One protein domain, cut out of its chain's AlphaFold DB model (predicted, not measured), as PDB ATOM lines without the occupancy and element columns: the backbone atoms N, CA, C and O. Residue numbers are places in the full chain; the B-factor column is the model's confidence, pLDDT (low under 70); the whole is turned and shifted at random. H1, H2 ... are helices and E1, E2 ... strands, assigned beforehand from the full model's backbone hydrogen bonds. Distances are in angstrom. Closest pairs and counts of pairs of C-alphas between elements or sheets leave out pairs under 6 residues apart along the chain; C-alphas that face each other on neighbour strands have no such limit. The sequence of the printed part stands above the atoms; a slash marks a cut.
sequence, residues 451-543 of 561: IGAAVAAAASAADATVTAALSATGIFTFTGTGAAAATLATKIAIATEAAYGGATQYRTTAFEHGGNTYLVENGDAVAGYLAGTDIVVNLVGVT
ATOM      1  N   ILE A 451     173.836 133.978 136.271       85.88
ATOM      2  CA  ILE A 451     172.382 134.016 136.117       85.88
ATOM      3  C   ILE A 451     171.748 133.855 137.501       85.88
ATOM      4  O   ILE A 451     172.177 133.028 138.313       85.88
ATOM      5  N   GLY A 452     170.714 134.657 137.769       81.31
ATOM      6  CA  GLY A 452     169.892 134.521 138.962       81.31
ATOM      7  C   GLY A 452     169.485 133.061 139.211       81.31
ATOM      8  O   GLY A 452     169.147 132.302 138.311       81.31
ATOM      9  N   ALA A 453     169.510 132.671 140.475       81.19
ATOM     10  CA  ALA A 453     169.161 131.341 140.949       81.19
ATOM     11  C   ALA A 453     167.701 131.382 141.377       81.19
ATOM     12  O   ALA A 453     167.277 132.384 141.953       81.19
ATOM     13  N   ALA A 454     166.963 130.304 141.126       83.12
ATOM     14  CA  ALA A 454     165.558 130.223 141.494       83.12
ATOM     15  C   ALA A 454     165.361 130.547 142.983       83.12
ATOM     16  O   ALA A 454     166.026 129.977 143.851       83.12
ATOM     17  N   VAL A 455     164.424 131.446 143.265       81.75
ATOM     18  CA  VAL A 455     163.992 131.792 144.622       81.75
ATOM     19  C   VAL A 455     162.510 131.482 144.772       81.75
ATOM     20  O   VAL A 455     161.756 131.486 143.795       81.75
ATOM     21  N   ALA A 456     162.083 131.193 146.001       82.44
ATOM     22  CA  ALA A 456     160.662 131.061 146.295       82.44
ATOM     23  C   ALA A 456     159.943 132.384 145.992       82.44
ATOM     24  O   ALA A 456     160.511 133.460 146.173       82.44
ATOM     25  N   ALA A 457     158.693 132.291 145.538       82.69
ATOM     26  CA  ALA A 457     157.884 133.466 145.257       82.69
ATOM     27  C   ALA A 457     157.780 134.349 146.510       82.69
ATOM     28  O   ALA A 457     157.352 133.878 147.567       82.69
ATOM     29  N   ALA A 458     158.165 135.616 146.382       76.75
ATOM     30  CA  ALA A 458     158.164 136.577 147.474       76.75
ATOM     31  C   ALA A 458     157.545 137.900 147.013       76.75
ATOM     32  O   ALA A 458     157.751 138.346 145.880       76.75
ATOM     33  N   ALA A 459     156.758 138.511 147.896       75.56
ATOM     34  CA  ALA A 459     156.356 139.903 147.752       75.56
ATOM     35  C   ALA A 459     157.483 140.791 148.291       75.56
ATOM     36  O   ALA A 459     158.121 140.444 149.288       75.56
ATOM     37  N   SER A 460     157.724 141.923 147.636       71.50
ATOM     38  CA  SER A 460     158.676 142.925 148.126       71.50
ATOM     39  C   SER A 460     158.001 143.877 149.106       71.50
ATOM     40  O   SER A 460     156.779 144.050 149.095       71.50
ATOM     41  N   ALA A 461     158.813 144.522 149.942       67.88
ATOM     42  CA  ALA A 461     158.344 145.536 150.880       67.88
ATOM     43  C   ALA A 461     157.749 146.778 150.183       67.88
ATOM     44  O   ALA A 461     156.996 147.522 150.811       67.88
ATOM     45  N   ALA A 462     158.053 146.996 148.896       68.25
ATOM     46  CA  ALA A 462     157.601 148.157 148.132       68.25
ATOM     47  C   ALA A 462     156.135 148.069 147.659       68.25
ATOM     48  O   ALA A 462     155.482 149.103 147.524       68.25
ATOM     49  N   ASP A 463     155.607 146.864 147.409       79.12
ATOM     50  CA  ASP A 463     154.203 146.639 147.035       79.12
ATOM     51  C   ASP A 463     153.765 145.210 147.394       79.12
ATOM     52  O   ASP A 463     154.081 144.242 146.701       79.12
ATOM     53  N   ALA A 464     152.978 145.079 148.465       81.81
ATOM     54  CA  ALA A 464     152.493 143.788 148.954       81.81
ATOM     55  C   ALA A 464     151.458 143.114 148.028       81.81
ATOM     56  O   ALA A 464     151.080 141.967 148.264       81.81
ATOM     57  N   THR A 465     150.964 143.810 146.998       88.94
ATOM     58  CA  THR A 465     149.960 143.284 146.059       88.94
ATOM     59  C   THR A 465     150.569 142.646 144.808       88.94
ATOM     60  O   THR A 465     149.829 142.106 143.973       88.94
ATOM     61  N   VAL A 466     151.902 142.684 144.686       91.75
ATOM     62  CA  VAL A 466     152.673 142.105 143.584       91.75
ATOM     63  C   VAL A 466     153.670 141.083 144.130       91.75
ATOM     64  O   VAL A 466     154.536 141.396 144.942       91.75
ATOM     65  N   THR A 467     153.579 139.857 143.632       88.94
ATOM     66  CA  THR A 467     154.481 138.753 143.971       88.94
ATOM     67  C   THR A 467     155.348 138.428 142.765       88.94
ATOM     68  O   THR A 467     154.815 138.189 141.678       88.94
ATOM     69  N   ALA A 468     156.667 138.372 142.951       90.62
ATOM     70  CA  ALA A 468     157.595 137.939 141.911       90.62
ATOM     71  C   ALA A 468     158.113 136.524 142.183       90.62
ATOM     72  O   ALA A 468     158.392 136.159 143.326       90.62
ATOM     73  N   ALA A 469     158.263 135.736 141.122       89.81
ATOM     74  CA  ALA A 469     158.913 134.431 141.157       89.81
ATOM     75  C   ALA A 469     159.977 134.353 140.058       89.81
ATOM     76  O   ALA A 469     159.681 134.645 138.896       89.81
ATOM     77  N   LEU A 470     161.196 133.957 140.433       90.75
ATOM     78  CA  LEU A 470     162.326 133.789 139.521       90.75
ATOM     79  C   LEU A 470     162.415 132.333 139.055       90.75
ATOM     80  O   LEU A 470     162.519 131.420 139.878       90.75
ATOM     81  N   SER A 471     162.395 132.111 137.742       89.38
ATOM     82  CA  SER A 471     162.628 130.790 137.161       89.38
ATOM     83  C   SER A 471     164.085 130.346 137.347       89.38
ATOM     84  O   SER A 471     164.992 131.156 137.532       89.38
ATOM     85  N   ALA A 472     164.343 129.044 137.197       85.69
ATOM     86  CA  ALA A 472     165.710 128.509 137.146       85.69
ATOM     87  C   ALA A 472     166.523 129.003 135.929       85.69
ATOM     88  O   ALA A 472     167.724 128.763 135.861       85.69
ATOM     89  N   THR A 473     165.873 129.668 134.970       86.69
ATOM     90  CA  THR A 473     166.475 130.215 133.748       86.69
ATOM     91  C   THR A 473     166.689 131.731 133.814       86.69
ATOM     92  O   THR A 473     167.015 132.341 132.798       86.69
ATOM     93  N   GLY A 474     166.500 132.351 134.986       89.50
ATOM     94  CA  GLY A 474     166.764 133.777 135.198       89.50
ATOM     95  C   GLY A 474     165.623 134.722 134.805       89.50
ATOM     96  O   GLY A 474     165.839 135.933 134.762       89.50
ATOM     97  N   ILE A 475     164.421 134.203 134.526       92.00
ATOM     98  CA  ILE A 475     163.258 135.003 134.112       92.00
ATOM     99  C   ILE A 475     162.286 135.197 135.275       92.00
ATOM    100  O   ILE A 475     161.833 134.234 135.898       92.00
ATOM    101  N   PHE A 476     161.928 136.447 135.546       93.56
ATOM    102  CA  PHE A 476     160.922 136.815 136.531       93.56
ATOM    103  C   PHE A 476     159.511 136.806 135.947       93.56
ATOM    104  O   PHE A 476     159.243 137.341 134.871       93.56
ATOM    105  N   THR A 477     158.579 136.272 136.732       92.19
ATOM    106  CA  THR A 477     157.137 136.393 136.502       92.19
ATOM    107  C   THR A 477     156.496 137.161 137.652       92.19
ATOM    108  O   THR A 477     156.806 136.911 138.817       92.19
ATOM    109  N   PHE A 478     155.609 138.106 137.327       92.88
ATOM    110  CA  PHE A 478     154.894 138.923 138.311       92.88
ATOM    111  C   PHE A 478     153.424 138.516 138.364       92.88
ATOM    112  O   PHE A 478     152.750 138.451 137.336       92.88
ATOM    113  N   THR A 479     152.925 138.260 139.568       91.56
ATOM    114  CA  THR A 479     151.557 137.806 139.851       91.56
ATOM    115  C   THR A 479     150.957 138.604 141.011       91.56
ATOM    116  O   THR A 479     151.644 139.412 141.630       91.56
ATOM    117  N   GLY A 480     149.670 138.409 141.305       90.56
ATOM    118  CA  GLY A 480     148.953 139.164 142.337       90.56
ATOM    119  C   GLY A 480     148.041 140.245 141.757       90.56
ATOM    120  O   GLY A 480     148.054 140.524 140.557       90.56
ATOM    121  N   THR A 481     147.199 140.831 142.607       90.81
ATOM    122  CA  THR A 481     146.146 141.767 142.183       90.81
ATOM    123  C   THR A 481     146.692 143.101 141.674       90.81
ATOM    124  O   THR A 481     146.012 143.757 140.890       90.81
ATOM    125  N   GLY A 482     147.904 143.498 142.079       90.50
ATOM    126  CA  GLY A 482     148.563 144.722 141.607       90.50
ATOM    127  C   GLY A 482     149.449 144.535 140.373       90.50
ATOM    128  O   GLY A 482     149.851 145.516 139.752       90.50
ATOM    129  N   ALA A 483     149.751 143.293 139.971       90.12
ATOM    130  CA  ALA A 483     150.826 143.010 139.010       90.12
ATOM    131  C   ALA A 483     150.622 143.644 137.626       90.12
ATOM    132  O   ALA A 483     151.589 144.068 136.992       90.12
ATOM    133  N   ALA A 484     149.372 143.735 137.165       88.62
ATOM    134  CA  ALA A 484     149.037 144.349 135.880       88.62
ATOM    135  C   ALA A 484     149.230 145.877 135.877       88.62
ATOM    136  O   ALA A 484     149.536 146.446 134.833       88.62
ATOM    137  N   ALA A 485     149.072 146.530 137.034       90.62
ATOM    138  CA  ALA A 485     149.225 147.976 137.198       90.62
ATOM    139  C   ALA A 485     150.628 148.385 137.691       90.62
ATOM    140  O   ALA A 485     150.927 149.576 137.771       90.62
ATOM    141  N   ALA A 486     151.488 147.415 138.019       91.88
ATOM    142  CA  ALA A 486     152.823 147.662 138.543       91.88
ATOM    143  C   ALA A 486     153.691 148.438 137.538       91.88
ATOM    144  O   ALA A 486     153.865 148.032 136.382       91.88
ATOM    145  N   THR A 487     154.275 149.542 138.007       92.19
ATOM    146  CA  THR A 487     155.207 150.356 137.218       92.19
ATOM    147  C   THR A 487     156.514 149.603 136.951       92.19
ATOM    148  O   THR A 487     156.843 148.643 137.652       92.19
ATOM    149  N   LEU A 488     157.297 150.054 135.966       91.00
ATOM    150  CA  LEU A 488     158.639 149.516 135.724       91.00
ATOM    151  C   LEU A 488     159.516 149.593 136.985       91.00
ATOM    152  O   LEU A 488     160.131 148.600 137.360       91.00
ATOM    153  N   ALA A 489     159.516 150.738 137.675       88.19
ATOM    154  CA  ALA A 489     160.286 150.936 138.902       88.19
ATOM    155  C   ALA A 489     159.873 149.949 140.005       88.19
ATOM    156  O   ALA A 489     160.731 149.351 140.648       88.19
ATOM    157  N   THR A 490     158.566 149.713 140.169       88.88
ATOM    158  CA  THR A 490     158.037 148.706 141.100       88.88
ATOM    159  C   THR A 490     158.552 147.312 140.745       88.88
ATOM    160  O   THR A 490     159.067 146.612 141.610       88.88
ATOM    161  N   LYS A 491     158.484 146.909 139.470       91.06
ATOM    162  CA  LYS A 491     158.970 145.592 139.030       91.06
ATOM    163  C   LYS A 491     160.479 145.414 139.236       91.06
ATOM    164  O   LYS A 491     160.883 144.346 139.683       91.06
ATOM    165  N   ILE A 492     161.290 146.444 138.976       89.25
ATOM    166  CA  ILE A 492     162.746 146.428 139.226       89.25
ATOM    167  C   ILE A 492     163.036 146.281 140.723       89.25
ATOM    168  O   ILE A 492     163.845 145.439 141.107       89.25
ATOM    169  N   ALA A 493     162.355 147.052 141.577       86.75
ATOM    170  CA  ALA A 493     162.527 146.974 143.028       86.75
ATOM    171  C   ALA A 493     162.171 145.578 143.571       86.75
ATOM    172  O   ALA A 493     162.940 144.990 144.325       86.75
ATOM    173  N   ILE A 494     161.049 145.002 143.122       86.94
ATOM    174  CA  ILE A 494     160.650 143.650 143.529       86.94
ATOM    175  C   ILE A 494     161.655 142.604 143.016       86.94
ATOM    176  O   ILE A 494     162.052 141.718 143.771       86.94
ATOM    177  N   ALA A 495     162.069 142.688 141.746       87.81
ATOM    178  CA  ALA A 495     163.012 141.742 141.144       87.81
ATOM    179  C   ALA A 495     164.371 141.758 141.856       87.81
ATOM    180  O   ALA A 495     164.923 140.699 142.150       87.81
ATOM    181  N   THR A 496     164.881 142.950 142.176       83.69
ATOM    182  CA  THR A 496     166.167 143.124 142.867       83.69
ATOM    183  C   THR A 496     166.122 142.616 144.308       83.69
ATOM    184  O   THR A 496     167.009 141.869 144.716       83.69
ATOM    185  N   GLU A 497     165.065 142.920 145.068       84.25
ATOM    186  CA  GLU A 497     164.895 142.371 146.422       84.25
ATOM    187  C   GLU A 497     164.752 140.840 146.418       84.25
ATOM    188  O   GLU A 497     165.407 140.157 147.207       84.25
ATOM    189  N   ALA A 498     163.919 140.291 145.526       82.38
ATOM    190  CA  ALA A 498     163.638 138.858 145.482       82.38
ATOM    191  C   ALA A 498     164.842 138.041 144.994       82.38
ATOM    192  O   ALA A 498     165.141 136.990 145.559       82.38
ATOM    193  N   ALA A 499     165.540 138.504 143.951       79.06
ATOM    194  CA  ALA A 499     166.681 137.780 143.408       79.06
ATOM    195  C   ALA A 499     167.919 137.913 144.292       79.06
ATOM    196  O   ALA A 499     168.614 136.916 144.462       79.06
ATOM    197  N   TYR A 500     168.224 139.098 144.835       78.56
ATOM    198  CA  TYR A 500     169.581 139.433 145.296       78.56
ATOM    199  C   TYR A 500     169.776 139.436 146.813       78.56
ATOM    200  O   TYR A 500     170.850 139.812 147.276       78.56
ATOM    201  N   GLY A 501     168.787 138.974 147.586       63.41
ATOM    202  CA  GLY A 501     168.787 138.956 149.051       63.41
ATOM    203  C   GLY A 501     170.050 138.382 149.717       63.41
ATOM    204  O   GLY A 501     170.078 137.217 150.104       63.41
ATOM    205  N   GLY A 502     171.065 139.233 149.918       61.97
ATOM    206  CA  GLY A 502     171.969 139.190 151.066       61.97
ATOM    207  C   GLY A 502     173.484 139.031 150.869       61.97
ATOM    208  O   GLY A 502     174.147 139.106 151.900       61.97
ATOM    209  N   ALA A 503     174.068 138.811 149.674       59.06
ATOM    210  CA  ALA A 503     175.553 138.759 149.553       59.06
ATOM    211  C   ALA A 503     176.196 138.703 148.145       59.06
ATOM    212  O   ALA A 503     177.420 138.786 148.051       59.06
ATOM    213  N   THR A 504     175.459 138.477 147.057       71.81
ATOM    214  CA  THR A 504     176.074 138.142 145.749       71.81
ATOM    215  C   THR A 504     175.950 139.270 144.738       71.81
ATOM    216  O   THR A 504     174.841 139.540 144.295       71.81
ATOM    217  N   GLN A 505     177.089 139.849 144.353       79.44
ATOM    218  CA  GLN A 505     177.251 140.811 143.252       79.44
ATOM    219  C   GLN A 505     177.122 140.138 141.877       79.44
ATOM    220  O   GLN A 505     177.380 138.938 141.763       79.44
ATOM    221  N   TYR A 506     176.781 140.919 140.849       80.00
ATOM    222  CA  TYR A 506     176.807 140.522 139.432       80.00
ATOM    223  C   TYR A 506     175.876 139.352 139.103       80.00
ATOM    224  O   TYR A 506     176.246 138.377 138.433       80.00
ATOM    225  N   ARG A 507     174.654 139.411 139.637       84.88
ATOM    226  CA  ARG A 507     173.574 138.511 139.251       84.88
ATOM    227  C   ARG A 507     172.656 139.205 138.272       84.88
ATOM    228  O   ARG A 507     172.104 140.258 138.572       84.88
ATOM    229  N   THR A 508     172.438 138.566 137.129       87.88
ATOM    230  CA  THR A 508     171.522 139.080 136.113       87.88
ATOM    231  C   THR A 508     170.204 138.322 136.136       87.88
ATOM    232  O   THR A 508     170.159 137.088 136.211       87.88
ATOM    233  N   THR A 509     169.113 139.069 136.037       90.19
ATOM    234  CA  THR A 509     167.762 138.547 135.821       90.19
ATOM    235  C   THR A 509     167.063 139.343 134.728       90.19
ATOM    236  O   THR A 509     167.520 140.423 134.350       90.19
ATOM    237  N   ALA A 510     165.963 138.816 134.192       93.12
ATOM    238  CA  ALA A 510     165.170 139.528 133.197       93.12
ATOM    239  C   ALA A 510     163.664 139.378 133.396       93.12
ATOM    240  O   ALA A 510     163.192 138.413 133.995       93.12
ATOM    241  N   PHE A 511     162.900 140.333 132.873       94.38
ATOM    242  CA  PHE A 511     161.439 140.286 132.845       94.38
ATOM    243  C   PHE A 511     160.846 141.163 131.747       94.38
ATOM    244  O   PHE A 511     161.489 142.076 131.239       94.38
ATOM    245  N   GLU A 512     159.569 140.940 131.442       94.50
ATOM    246  CA  GLU A 512     158.836 141.745 130.468       94.50
ATOM    247  C   GLU A 512     157.990 142.854 131.113       94.50
ATOM    248  O   GLU A 512     157.307 142.678 132.136       94.50
ATOM    249  N   HIS A 513     157.993 144.025 130.478       94.31
ATOM    250  CA  HIS A 513     157.118 145.143 130.820       94.31
ATOM    251  C   HIS A 513     156.850 146.001 129.577       94.31
ATOM    252  O   HIS A 513     157.772 146.378 128.862       94.31
ATOM    253  N   GLY A 514     155.580 146.319 129.310       92.31
ATOM    254  CA  GLY A 514     155.211 147.246 128.232       92.31
ATOM    255  C   GLY A 514     155.642 146.821 126.820       92.31
ATOM    256  O   GLY A 514     155.872 147.692 125.991       92.31
ATOM    257  N   GLY A 515     155.770 145.517 126.544       93.12
ATOM    258  CA  GLY A 515     156.206 145.004 125.235       93.12
ATOM    259  C   GLY A 515     157.725 144.965 125.021       93.12
ATOM    260  O   GLY A 515     158.164 144.728 123.900       93.12
ATOM    261  N   ASN A 516     158.511 145.175 126.079       95.62
ATOM    262  CA  ASN A 516     159.970 145.074 126.066       95.62
ATOM    263  C   ASN A 516     160.457 144.067 127.114       95.62
ATOM    264  O   ASN A 516     159.760 143.810 128.102       95.62
ATOM    265  N   THR A 517     161.687 143.586 126.941       94.75
ATOM    266  CA  THR A 517     162.410 142.792 127.942       94.75
ATOM    267  C   THR A 517     163.424 143.678 128.650       94.75
ATOM    268  O   THR A 517     164.221 144.347 128.003       94.75
ATOM    269  N   TYR A 518     163.423 143.666 129.977       94.38
ATOM    270  CA  TYR A 518     164.401 144.369 130.795       94.38
ATOM    271  C   TYR A 518     165.366 143.359 131.396       94.38
ATOM    272  O   TYR A 518     164.919 142.382 131.993       94.38
ATOM    273  N   LEU A 519     166.665 143.607 131.250       92.00
ATOM    274  CA  LEU A 519     167.720 142.918 131.985       92.00
ATOM    275  C   LEU A 519     168.118 143.798 133.163       92.00
ATOM    276  O   LEU A 519     168.301 145.005 132.997       92.00
ATOM    277  N   VAL A 520     168.260 143.192 134.334       89.19
ATOM    278  CA  VAL A 520     168.716 143.879 135.539       89.19
ATOM    279  C   VAL A 520     169.885 143.109 136.118       89.19
ATOM    280  O   VAL A 520     169.744 141.923 136.412       89.19
ATOM    281  N   GLU A 521     171.010 143.787 136.307       87.19
ATOM    282  CA  GLU A 521     172.170 143.268 137.030       87.19
ATOM    283  C   GLU A 521     172.435 144.123 138.263       87.19
ATOM    284  O   GLU A 521     172.466 145.352 138.168       87.19
ATOM    285  N   ASN A 522     172.660 143.473 139.404       82.19
ATOM    286  CA  ASN A 522     173.114 144.173 140.595       82.19
ATOM    287  C   ASN A 522     174.629 144.415 140.569       82.19
ATOM    288  O   ASN A 522     175.425 143.489 140.386       82.19
ATOM    289  N   GLY A 523     175.020 145.664 140.799       79.12
ATOM    290  CA  GLY A 523     176.420 146.078 140.868       79.12
ATOM    291  C   GLY A 523     177.035 145.943 142.262       79.12
ATOM    292  O   GLY A 523     178.254 146.033 142.393       79.12
ATOM    293  N   ASP A 524     176.218 145.716 143.296       79.12
ATOM    294  CA  ASP A 524     176.646 145.579 144.690       79.12
ATOM    295  C   ASP A 524     176.055 144.332 145.388       79.12
ATOM    296  O   ASP A 524     175.380 143.504 144.779       79.12
ATOM    297  N   ALA A 525     176.389 144.134 146.666       80.12
ATOM    298  CA  ALA A 525     175.910 143.006 147.475       80.12
ATOM    299  C   ALA A 525     174.652 143.340 148.306       80.12
ATOM    300  O   ALA A 525     174.307 142.586 149.222       80.12
ATOM    301  N   VAL A 526     174.009 144.481 148.050       76.94
ATOM    302  CA  VAL A 526     172.870 144.994 148.815       76.94
ATOM    303  C   VAL A 526     171.566 144.496 148.190       76.94
ATOM    304  O   VAL A 526     171.439 144.318 146.984       76.94
ATOM    305  N   ALA A 527     170.577 144.212 149.039       76.50
ATOM    306  CA  ALA A 527     169.241 143.882 148.566       76.50
ATOM    307  C   ALA A 527     168.511 145.163 148.129       76.50
ATOM    308  O   ALA A 527     168.403 146.107 148.914       76.50
ATOM    309  N   GLY A 528     167.972 145.155 146.910       80.38
ATOM    310  CA  GLY A 528     167.219 146.270 146.331       80.38
ATOM    311  C   GLY A 528     167.998 147.031 145.259       80.38
ATOM    312  O   GLY A 528     169.196 146.845 145.096       80.38
ATOM    313  N   TYR A 529     167.285 147.868 144.507       83.50
ATOM    314  CA  TYR A 529     167.861 148.629 143.401       83.50
ATOM    315  C   TYR A 529     168.665 149.835 143.896       83.50
ATOM    316  O   TYR A 529     168.108 150.719 144.559       83.50
ATOM    317  N   LEU A 530     169.931 149.929 143.491       80.62
ATOM    318  CA  LEU A 530     170.778 151.096 143.710       80.62
ATOM    319  C   LEU A 530     171.097 151.808 142.388       80.62
ATOM    320  O   LEU A 530     171.917 151.369 141.580       80.62
ATOM    321  N   ALA A 531     170.477 152.974 142.191       76.44
ATOM    322  CA  ALA A 531     170.723 153.806 141.016       76.44
ATOM    323  C   ALA A 531     172.206 154.185 140.882       76.44
ATOM    324  O   ALA A 531     172.847 154.599 141.847       76.44
ATOM    325  N   GLY A 532     172.737 154.058 139.665       71.50
ATOM    326  CA  GLY A 532     174.147 154.314 139.356       71.50
ATOM    327  C   GLY A 532     175.113 153.208 139.789       71.50
ATOM    328  O   GLY A 532     176.286 153.270 139.438       71.50
ATOM    329  N   THR A 533     174.637 152.178 140.492       77.88
ATOM    330  CA  THR A 533     175.419 150.970 140.800       77.88
ATOM    331  C   THR A 533     174.904 149.779 140.001       77.88
ATOM    332  O   THR A 533     175.692 149.093 139.353       77.88
ATOM    333  N   ASP A 534     173.588 149.598 139.968       81.44
ATOM    334  CA  ASP A 534     172.934 148.544 139.202       81.44
ATOM    335  C   ASP A 534     172.728 148.944 137.739       81.44
ATOM    336  O   ASP A 534     172.504 150.116 137.408       81.44
ATOM    337  N   ILE A 535     172.743 147.942 136.858       83.88
ATOM    338  CA  ILE A 535     172.434 148.118 135.440       83.88
ATOM    339  C   ILE A 535     170.990 147.734 135.183       83.88
ATOM    340  O   ILE A 535     170.537 146.655 135.566       83.88
ATOM    341  N   VAL A 536     170.308 148.580 134.413       88.81
ATOM    342  CA  VAL A 536     169.054 148.225 133.755       88.81
ATOM    343  C   VAL A 536     169.190 148.429 132.252       88.81
ATOM    344  O   VAL A 536     169.339 149.558 131.779       88.81
ATOM    345  N   VAL A 537     169.105 147.329 131.505       91.69
ATOM    346  CA  VAL A 537     169.093 147.312 130.039       91.69
ATOM    347  C   VAL A 537     167.671 147.066 129.557       91.69
ATOM    348  O   VAL A 537     167.035 146.095 129.954       91.69
ATOM    349  N   ASN A 538     167.173 147.920 128.673       94.56
ATOM    350  CA  ASN A 538     165.892 147.766 127.998       94.56
ATOM    351  C   ASN A 538     166.104 147.227 126.579       94.56
ATOM    352  O   ASN A 538     166.598 147.944 125.712       94.56
ATOM    353  N   LEU A 539     165.703 145.984 126.330       95.12
ATOM    354  CA  LEU A 539     165.642 145.391 124.998       95.12
ATOM    355  C   LEU A 539     164.281 145.706 124.364       95.12
ATOM    356  O   LEU A 539     163.265 145.058 124.639       95.12
ATOM    357  N   VAL A 540     164.262 146.730 123.518       95.62
ATOM    358  CA  VAL A 540     163.050 147.292 122.919       95.62
ATOM    359  C   VAL A 540     162.455 146.328 121.899       95.62
ATOM    360  O   VAL A 540     163.127 145.909 120.957       95.62
ATOM    361  N   GLY A 541     161.172 146.002 122.070       94.00
ATOM    362  CA  GLY A 541     160.425 145.109 121.183       94.00
ATOM    363  C   GLY A 541     160.774 143.623 121.321       94.00
ATOM    364  O   GLY A 541     160.186 142.798 120.621       94.00
ATOM    365  N   VAL A 542     161.694 143.259 122.220       92.06
ATOM    366  CA  VAL A 542     162.012 141.859 122.524       92.06
ATOM    367  C   VAL A 542     160.985 141.321 123.521       92.06
ATOM    368  O   VAL A 542     160.848 141.850 124.624       92.06
ATOM    369  N   THR A 543     160.270 140.263 123.137       91.25
ATOM    370  CA  THR A 543     159.235 139.592 123.943       91.25
ATOM    371  C   THR A 543     159.297 138.075 123.749       91.25
ATOM    372  O   THR A 543     159.978 137.582 122.848       91.25
TER     373      THR A 543
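This is residues 451 to 543 of the 561 residues of an uncharacterized protein of Iodobacter fluviatilis (UniProt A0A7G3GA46). Two small three-stranded sheets, E1 E2 E3 and E4 E5 E6, stand like the walls of a V, and the single helix H1 fills the space between them, packing on one face of each. The walls come together where the edge strands E3 and E4 meet, and the long loop of residues 522 to 534 joins E5 to E6. The printed part has 93 residues with one named helix and six named strands, in the order E1 E2 E3 H1 E4 E5 E6; both sheets are antiparallel and run in chain order, and the class is mixed, helices and strands. The whole is compact and rounded, with a radius of gyration of the C-alphas of 11.9 A and spans of 30 by 28 by 25 A.

E4 is residues 507 to 513, 19.6 A from first to last C-alpha, E5 is residues 516 to 521, 16.5 A, and E6 is residues 535 to 540, 15.7 A, ending at C-alpha 540 (163.050, 147.292, 122.919). H1 is residues 488 to 500, 17.7 A, and begins at C-alpha 488 (158.639, 149.516, 135.724). E1 is residues 455 to 460, 12.8 A, beginning at C-alpha 455 (163.992, 131.792, 144.622). E2 is residues 463 to 470, 17.0 A, and bends by 69 degrees at residue 466. E3 is residues 476 to 479, 10.0 A.

The sheet E4 E5 E6 is a meander, each strand the antiparallel neighbour of the one before, and is twisted, with C-alphas up to 4.2 A off its best plane. E4 and E5 form a hairpin, with N 511 and O 518 within hydrogen-bond range at 3.0 A. E5 and E6 form another, with N 519 and O 537 at 2.8 A. H1 is on this sheet at a height of 9.0 A, over E4 and E5; the C-alphas of Leu 488 and His 513, the closest of H1 and E4, are 6.7 A apart. On the local plane H1 stands at 30.4 degrees to E4, only just slantwise to the strands. Every O i to N i+4 pair of H1 is within hydrogen-bond range. H1 is also on the sheet E1 E2 E3, at a height of 8.0 A, over E1 and E2 and only just not over E3, on which 2 of its C-alphas fall. On the local plane it runs slantwise to the strands, at 55 degrees to E2. The closest C-alphas of E1 and H1, those of Ser 460 and Ile 494, are 5.1 A apart. This sheet is a meander too, made of two hairpins: N 458 of E1 and O 468 of E2 are 3.1 A apart, and N 467 of E2 and O 479 of E3 are 2.8 A apart, both within hydrogen-bond range. Between the sheets, the closest C-alphas of E3 and E4, those of Phe 476 and Phe 511, are 5.1 A apart. E2 and E4 are only just apart, at 8.1 A, and E1 and E6 are apart.

The two C-alphas farthest apart, those of Ala 503 and Gly 541, are 32.8 A from each other. The printed part has no cut. The link E5 to E6 is long, with 13 residues. The mean pLDDT of the printed part is 85.4, and residues 461 to 462 and 501 to 503 are under 70.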